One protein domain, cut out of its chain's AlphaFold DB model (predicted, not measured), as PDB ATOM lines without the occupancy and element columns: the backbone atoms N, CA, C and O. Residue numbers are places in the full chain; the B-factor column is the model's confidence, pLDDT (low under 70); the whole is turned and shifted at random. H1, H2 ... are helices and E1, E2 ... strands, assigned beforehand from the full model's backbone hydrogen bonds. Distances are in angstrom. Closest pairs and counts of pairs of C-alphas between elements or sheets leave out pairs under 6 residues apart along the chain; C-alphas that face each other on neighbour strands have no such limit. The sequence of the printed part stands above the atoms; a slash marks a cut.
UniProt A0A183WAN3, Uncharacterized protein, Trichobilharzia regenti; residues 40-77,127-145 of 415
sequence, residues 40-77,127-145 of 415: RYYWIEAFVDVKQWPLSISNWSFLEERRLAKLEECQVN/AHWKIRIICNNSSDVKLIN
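What this domain is: This is residues 40 to 77 and 127 to 145 of the 415 residues of an uncharacterized protein of Trichobilharzia regenti (UniProt A0A183WAN3). A narrow two-stranded ribbon, E1 beside E2, is joined at one end to a long single helix, H1, whose residues 64 to 77 stick out free, and the final residues fold back beside E2. The printed part has 57 residues, in the order E1, H1, E2; the sheet E1 - E2 is antiparallel, and the class is mixed, helices and strands. The whole is extended and flat, with a radius of gyration of the C-alphas of 16.0 A and spans of 41 by 37 by 12 A.

How they stand to each other: Start at E1, residues 42 to 47, and its antiparallel neighbour E2, residues 130 to 135, at 162 degrees between their directions. Look for N 42 and O 135, 2.9 A apart, and N 133 and O 44, 3.0 A, both within hydrogen-bond range. The C-alphas of Trp 43 and Ile 134 face each other at 4.5 A. From E1 a short link of 9 residues leads to H1, residues 57 to 77, where every O i to N i+4 pair is within hydrogen-bond range.

Where its parts are: Find C-alpha 42 at (191.844, 171.836, 206.190); E1 runs 16.8 A from there. H1 begins at C-alpha 57, (170.600, 145.697, 193.043), and is 30.7 A long. E2, 16.2 A, ends at C-alpha 135, (194.875, 167.813, 207.269).

The domain as a whole: The C-alphas farthest apart, of Ile 57 and Ser 138, are 42.7 A apart. Residues 78 to 126 are not printed; C-alphas 77 and 127 are 27.7 A apart across the cut. The mean pLDDT of the printed part is 72.8, with residues 73 to 77 and 127 to 130 among those under 70.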
ATOM      1  N   ARG A  40     196.003 175.339 210.990       70.94
ATOM      2  CA  ARG A  40     194.926 175.451 210.007       70.94
ATOM      3  C   ARG A  40     194.486 174.053 209.625       70.94
ATOM      4  O   ARG A  40     195.098 173.382 208.801       70.94
ATOM      5  N   TYR A  41     193.370 173.646 210.211       76.81
ATOM      6  CA  TYR A  41     192.690 172.414 209.848       76.81
ATOM      7  C   TYR A  41     191.950 172.593 208.521       76.81
ATOM      8  O   TYR A  41     190.871 173.189 208.461       76.81
ATOM      9  N   TYR A  42     192.524 172.041 207.460       77.56
ATOM     10  CA  TYR A  42     191.844 171.836 206.190       77.56
ATOM     11  C   TYR A  42     191.071 170.525 206.248       77.56
ATOM     12  O   TYR A  42     191.497 169.559 206.884       77.56
ATOM     13  N   TRP A  43     189.927 170.471 205.575       71.12
ATOM     14  CA  TRP A  43     189.172 169.235 205.472       71.12
ATOM     15  C   TRP A  43     188.649 169.040 204.050       71.12
ATOM     16  O   TRP A  43     188.108 169.962 203.444       71.12
ATOM     17  N   ILE A  44     188.852 167.838 203.518       75.94
ATOM     18  CA  ILE A  44     188.462 167.452 202.161       75.94
ATOM     19  C   ILE A  44     187.294 166.481 202.295       75.94
ATOM     20  O   ILE A  44     187.437 165.442 202.946       75.94
ATOM     21  N   GLU A  45     186.148 166.811 201.696       75.38
ATOM     22  CA  GLU A  45     185.105 165.826 201.399       75.38
ATOM     23  C   GLU A  45     185.298 165.299 199.985       75.38
ATOM     24  O   GLU A  45     185.437 166.084 199.049       75.38
ATOM     25  N   ALA A  46     185.260 163.979 199.833       75.25
ATOM     26  CA  ALA A  46     185.017 163.364 198.539       75.25
ATOM     27  C   ALA A  46     183.774 162.474 198.615       75.25
ATOM     28  O   ALA A  46     183.497 161.821 199.631       75.25
ATOM     29  N   PHE A  47     183.041 162.492 197.511       73.38
ATOM     30  CA  PHE A  47     181.782 161.805 197.274       73.38
ATOM     31  C   PHE A  47     181.925 160.989 195.993       73.38
ATOM     32  O   PHE A  47     182.685 161.380 195.105       73.38
ATOM     33  N   VAL A  48     181.150 159.915 195.851       77.50
ATOM     34  CA  VAL A  48     180.951 159.295 194.537       77.50
ATOM     35  C   VAL A  48     179.746 159.908 193.843       77.50
ATOM     36  O   VAL A  48     178.676 160.040 194.438       77.50
ATOM     37  N   ASP A  49     179.935 160.253 192.572       73.62
ATOM     38  CA  ASP A  49     178.845 160.598 191.669       73.62
ATOM     39  C   ASP A  49     178.031 159.336 191.358       73.62
ATOM     40  O   ASP A  49     178.521 158.384 190.743       73.62
ATOM     41  N   VAL A  50     176.766 159.346 191.778       67.38
ATOM     42  CA  VAL A  50     175.802 158.255 191.580       67.38
ATOM     43  C   VAL A  50     175.604 157.942 190.088       67.38
ATOM     44  O   VAL A  50     175.355 156.792 189.733       67.38
ATOM     45  N   LYS A  51     175.783 158.930 189.195       77.06
ATOM     46  CA  LYS A  51     175.684 158.746 187.736       77.06
ATOM     47  C   LYS A  51     176.868 157.973 187.154       77.06
ATOM     48  O   LYS A  51     176.706 157.283 186.152       77.06
ATOM     49  N   GLN A  52     178.046 158.092 187.766       78.62
ATOM     50  CA  GLN A  52     179.284 157.445 187.309       78.62
ATOM     51  C   GLN A  52     179.541 156.107 188.015       78.62
ATOM     52  O   GLN A  52     180.286 155.278 187.499       78.62
ATOM     53  N   TRP A  53     178.906 155.869 189.168       77.06
ATOM     54  CA  TRP A  53     179.007 154.617 189.919       77.06
ATOM     55  C   TRP A  53     177.619 154.026 190.234       77.06
ATOM     56  O   TRP A  53     177.194 154.017 191.395       77.06
ATOM     57  N   PRO A  54     176.890 153.507 189.226       76.31
ATOM     58  CA  PRO A  54     175.601 152.868 189.453       76.31
ATOM     59  C   PRO A  54     175.760 151.651 190.376       76.31
ATOM     60  O   PRO A  54     176.480 150.697 190.077       76.31
ATOM     61  N   LEU A  55     175.077 151.676 191.521       76.69
ATOM     62  CA  LEU A  55     175.041 150.540 192.436       76.69
ATOM     63  C   LEU A  55     174.179 149.413 191.857       76.69
ATOM     64  O   LEU A  55     173.045 149.636 191.428       76.69
ATOM     65  N   SER A  56     174.695 148.183 191.901       84.19
ATOM     66  CA  SER A  56     173.918 146.988 191.569       84.19
ATOM     67  C   SER A  56     172.776 146.781 192.573       84.19
ATOM     68  O   SER A  56     172.847 147.225 193.720       84.19
ATOM     69  N   ILE A  57     171.741 146.039 192.172       80.56
ATOM     70  CA  ILE A  57     170.600 145.697 193.043       80.56
ATOM     71  C   ILE A  57     171.072 145.004 194.340       80.56
ATOM     72  O   ILE A  57     170.547 145.288 195.412       80.56
ATOM     73  N   SER A  58     172.121 144.174 194.264       81.00
ATOM     74  CA  SER A  58     172.725 143.520 195.436       81.00
ATOM     75  C   SER A  58     173.456 144.491 196.374       81.00
ATOM     76  O   SER A  58     173.512 144.254 197.580       81.00
ATOM     77  N   ASN A  59     174.019 145.583 195.849       80.00
ATOM     78  CA  ASN A  59     174.633 146.621 196.678       80.00
ATOM     79  C   ASN A  59     173.550 147.467 197.365       80.00
ATOM     80  O   ASN A  59     173.695 147.819 198.534       80.00
ATOM     81  N   TRP A  60     172.444 147.747 196.667       78.25
ATOM     82  CA  TRP A  60     171.272 148.416 197.236       78.25
ATOM     83  C   TRP A  60     170.648 147.623 198.388       78.25
ATOM     84  O   TRP A  60     170.397 148.201 199.445       78.25
ATOM     85  N   SER A  61     170.451 146.308 198.232       77.69
ATOM     86  CA  SER A  61     169.902 145.470 199.308       77.69
ATOM     87  C   SER A  61     170.810 145.438 200.540       77.69
ATOM     88  O   SER A  61     170.315 145.558 201.655       77.69
ATOM     89  N   PHE A  62     172.133 145.368 200.353       83.69
ATOM     90  CA  PHE A  62     173.101 145.424 201.456       83.69
ATOM     91  C   PHE A  62     173.090 146.775 202.196       83.69
ATOM     92  O   PHE A  62     173.177 146.820 203.426       83.69
ATOM     93  N   LEU A  63     172.966 147.895 201.473       80.12
ATOM     94  CA  LEU A  63     172.847 149.217 202.098       80.12
ATOM     95  C   LEU A  63     171.542 149.358 202.894       80.12
ATOM     96  O   LEU A  63     171.566 149.910 203.994       80.12
ATOM     97  N   GLU A  64     170.432 148.831 202.375       80.62
ATOM     98  CA  GLU A  64     169.138 148.829 203.065       80.62
ATOM     99  C   GLU A  64     169.151 147.925 204.311       80.62
ATOM    100  O   GLU A  64     168.694 148.342 205.374       80.62
ATOM    101  N   GLU A  65     169.768 146.743 204.242       86.12
ATOM    102  CA  GLU A  65     169.991 145.863 205.399       86.12
ATOM    103  C   GLU A  65     170.824 146.565 206.486       86.12
ATOM    104  O   GLU A  65     170.418 146.642 207.649       86.12
ATOM    105  N   ARG A  66     171.953 147.183 206.108       79.75
ATOM    106  CA  ARG A  66     172.802 147.945 207.039       79.75
ATOM    107  C   ARG A  66     172.077 149.165 207.624       79.75
ATOM    108  O   ARG A  66     172.328 149.533 208.775       79.75
ATOM    109  N   ARG A  67     171.166 149.789 206.864       78.44
ATOM    110  CA  ARG A  67     170.291 150.876 207.336       78.44
ATOM    111  C   ARG A  67     169.292 150.369 208.377       78.44
ATOM    112  O   ARG A  67     169.136 151.014 209.415       78.44
ATOM    113  N   LEU A  68     168.651 149.225 208.129       79.81
ATOM    114  CA  LEU A  68     167.704 148.591 209.049       79.81
ATOM    115  C   LEU A  68     168.382 148.173 210.361       79.81
ATOM    116  O   LEU A  68     167.909 148.570 211.425       79.81
ATOM    117  N   ALA A  69     169.540 147.509 210.305       76.06
ATOM    118  CA  ALA A  69     170.309 147.130 211.495       76.06
ATOM    119  C   ALA A  69     170.707 148.350 212.359       76.06
ATOM    120  O   ALA A  69     170.587 148.336 213.585       76.06
ATOM    121  N   LYS A  70     171.115 149.460 211.726       71.06
ATOM    122  CA  LYS A  70     171.435 150.724 212.421       71.06
ATOM    123  C   LYS A  70     170.196 151.389 213.039       71.06
ATOM    124  O   LYS A  70     170.311 152.079 214.055       71.06
ATOM    125  N   LEU A  71     169.015 151.191 212.447       74.38
ATOM    126  CA  LEU A  71     167.737 151.644 212.999       74.38
ATOM    127  C   LEU A  71     167.345 150.809 214.230       74.38
ATOM    128  O   LEU A  71     166.942 151.378 215.245       74.38
ATOM    129  N   GLU A  72     167.512 149.489 214.158       75.56
ATOM    130  CA  GLU A  72     167.255 148.541 215.246       75.56
ATOM    131  C   GLU A  72     168.150 148.818 216.466       75.56
ATOM    132  O   GLU A  72     167.632 149.005 217.568       75.56
ATOM    133  N   GLU A  73     169.463 149.003 216.273       67.44
ATOM    134  CA  GLU A  73     170.409 149.415 217.332       67.44
ATOM    135  C   GLU A  73     169.944 150.698 218.057       67.44
ATOM    136  O   GLU A  73     170.065 150.841 219.281       67.44
ATOM    137  N   CYS A  74     169.364 151.642 217.306       65.00
ATOM    138  CA  CYS A  74     168.817 152.880 217.853       65.00
ATOM    139  C   CYS A  74     167.466 152.688 218.565       65.00
ATOM    140  O   CYS A  74     167.158 153.464 219.471       65.00
ATOM    141  N   GLN A  75     166.660 151.681 218.212       65.81
ATOM    142  CA  GLN A  75     165.409 151.363 218.911       65.81
ATOM    143  C   GLN A  75     165.657 150.572 220.202       65.81
ATOM    144  O   GLN A  75     165.115 150.938 221.247       65.81
ATOM    145  N   VAL A  76     166.537 149.566 220.173       55.81
ATOM    146  CA  VAL A  76     166.899 148.752 221.349       55.81
ATOM    147  C   VAL A  76     167.490 149.626 222.466       55.81
ATOM    148  O   VAL A  76     167.110 149.490 223.628       55.81
ATOM    149  N   ASN A  77     168.315 150.625 222.123       52.25
ATOM    150  CA  ASN A  77     168.833 151.609 223.088       52.25
ATOM    151  C   ASN A  77     167.767 152.539 223.709       52.25
ATOM    152  O   ASN A  77     168.066 153.205 224.700       52.25
ATOM    153  N   ALA A 127     175.138 160.951 198.058       59.16
ATOM    154  CA  ALA A 127     176.315 160.111 197.855       59.16
ATOM    155  C   ALA A 127     176.445 159.010 198.927       59.16
ATOM    156  O   ALA A 127     176.599 159.283 200.120       59.16
ATOM    157  N   HIS A 128     176.409 157.753 198.481       62.53
ATOM    158  CA  HIS A 128     176.332 156.574 199.354       62.53
ATOM    159  C   HIS A 128     177.616 156.287 200.145       62.53
ATOM    160  O   HIS A 128     177.592 155.514 201.104       62.53
ATOM    161  N   TRP A 129     178.727 156.931 199.787       66.56
ATOM    162  CA  TRP A 129     179.901 157.030 200.641       66.56
ATOM    163  C   TRP A 129     180.470 158.444 200.639       66.56
ATOM    164  O   TRP A 129     180.360 159.196 199.671       66.56
ATOM    165  N   LYS A 130     181.070 158.786 201.777       65.69
ATOM    166  CA  LYS A 130     181.618 160.100 202.091       65.69
ATOM    167  C   LYS A 130     182.879 159.897 202.909       65.69
ATOM    168  O   LYS A 130     182.814 159.423 204.044       65.69
ATOM    169  N   ILE A 131     184.020 160.250 202.333       73.19
ATOM    170  CA  ILE A 131     185.295 160.289 203.047       73.19
ATOM    171  C   ILE A 131     185.555 161.728 203.488       73.19
ATOM    172  O   ILE A 131     185.310 162.668 202.733       73.19
ATOM    173  N   ARG A 132     186.025 161.904 204.726       70.38
ATOM    174  CA  ARG A 132     186.460 163.200 205.245       70.38
ATOM    175  C   ARG A 132     187.895 163.087 205.727       70.38
ATOM    176  O   ARG A 132     188.154 162.487 206.766       70.38
ATOM    177  N   ILE A 133     188.810 163.676 204.971       73.75
ATOM    178  CA  ILE A 133     190.220 163.779 205.344       73.75
ATOM    179  C   ILE A 133     190.386 165.096 206.101       73.75
ATOM    180  O   ILE A 133     189.875 166.114 205.636       73.75
ATOM    181  N   ILE A 134     191.054 165.087 207.257       72.88
ATOM    182  CA  ILE A 134     191.432 166.316 207.969       72.88
ATOM    183  C   ILE A 134     192.956 166.416 207.958       72.88
ATOM    184  O   ILE A 134     193.643 165.543 208.488       72.88
ATOM    185  N   CYS A 135     193.459 167.484 207.346       73.88
ATOM    186  CA  CYS A 135     194.875 167.813 207.269       73.88
ATOM    187  C   CYS A 135     195.145 169.013 208.179       73.88
ATOM    188  O   CYS A 135     194.378 169.976 208.166       73.88
ATOM    189  N   ASN A 136     196.229 168.968 208.948       75.75
ATOM    190  CA  ASN A 136     196.793 170.165 209.566       75.75
ATOM    191  C   ASN A 136     197.867 170.761 208.633       75.75
ATOM    192  O   ASN A 136     198.188 170.169 207.603       75.75
ATOM    193  N   ASN A 137     198.454 171.901 209.004       68.81
ATOM    194  CA  ASN A 137     199.683 172.403 208.377       68.81
ATOM    195  C   ASN A 137     200.892 171.480 208.634       68.81
ATOM    196  O   ASN A 137     201.840 171.487 207.854       68.81
ATOM    197  N   SER A 138     200.866 170.667 209.700       68.69
ATOM    198  CA  SER A 138     201.798 169.546 209.852       68.69
ATOM    199  C   SER A 138     201.441 168.418 208.878       68.69
ATOM    200  O   SER A 138     200.266 168.127 208.664       68.69
ATOM    201  N   SER A 139     202.455 167.734 208.338       63.62
ATOM    202  CA  SER A 139     202.364 166.688 207.298       63.62
ATOM    203  C   SER A 139     201.514 165.449 207.654       63.62
ATOM    204  O   SER A 139     201.420 164.509 206.864       63.62
ATOM    205  N   ASP A 140     200.913 165.426 208.843       70.38
ATOM    206  CA  ASP A 140     200.173 164.305 209.411       70.38
ATOM    207  C   ASP A 140     198.725 164.274 208.905       70.38
ATOM    208  O   ASP A 140     197.808 164.852 209.501       70.38
ATOM    209  N   VAL A 141     198.493 163.533 207.823       66.81
ATOM    210  CA  VAL A 141     197.140 163.251 207.332       66.81
ATOM    211  C   VAL A 141     196.446 162.257 208.269       66.81
ATOM    212  O   VAL A 141     196.733 161.059 208.256       66.81
ATOM    213  N   LYS A 142     195.493 162.733 209.081       68.94
ATOM    214  CA  LYS A 142     194.725 161.877 210.001       68.94
ATOM    215  C   LYS A 142     193.413 161.434 209.361       68.94
ATOM    216  O   LYS A 142     192.457 162.204 209.249       68.94
ATOM    217  N   LEU A 143     193.349 160.158 208.981       64.62
ATOM    218  CA  LEU A 143     192.127 159.534 208.477       64.62
ATOM    219  C   LEU A 143     191.152 159.247 209.633       64.62
ATOM    220  O   LEU A 143     191.176 158.183 210.251       64.62
ATOM    221  N   ILE A 144     190.282 160.209 209.941       65.38
ATOM    222  CA  ILE A 144     189.273 160.057 210.993       65.38
ATOM    223  C   ILE A 144     188.059 159.324 210.422       65.38
ATOM    224  O   ILE A 144     187.266 159.896 209.675       65.38
ATOM    225  N   ASN A 145     187.875 158.063 210.819       63.12
ATOM    226  CA  ASN A 145     186.660 157.325 210.494       63.12
ATOM    227  C   ASN A 145     185.438 158.015 211.139       63.12
ATOM    228  O   ASN A 145     185.327 158.112 212.365       63.12
TER     229      ASN A 145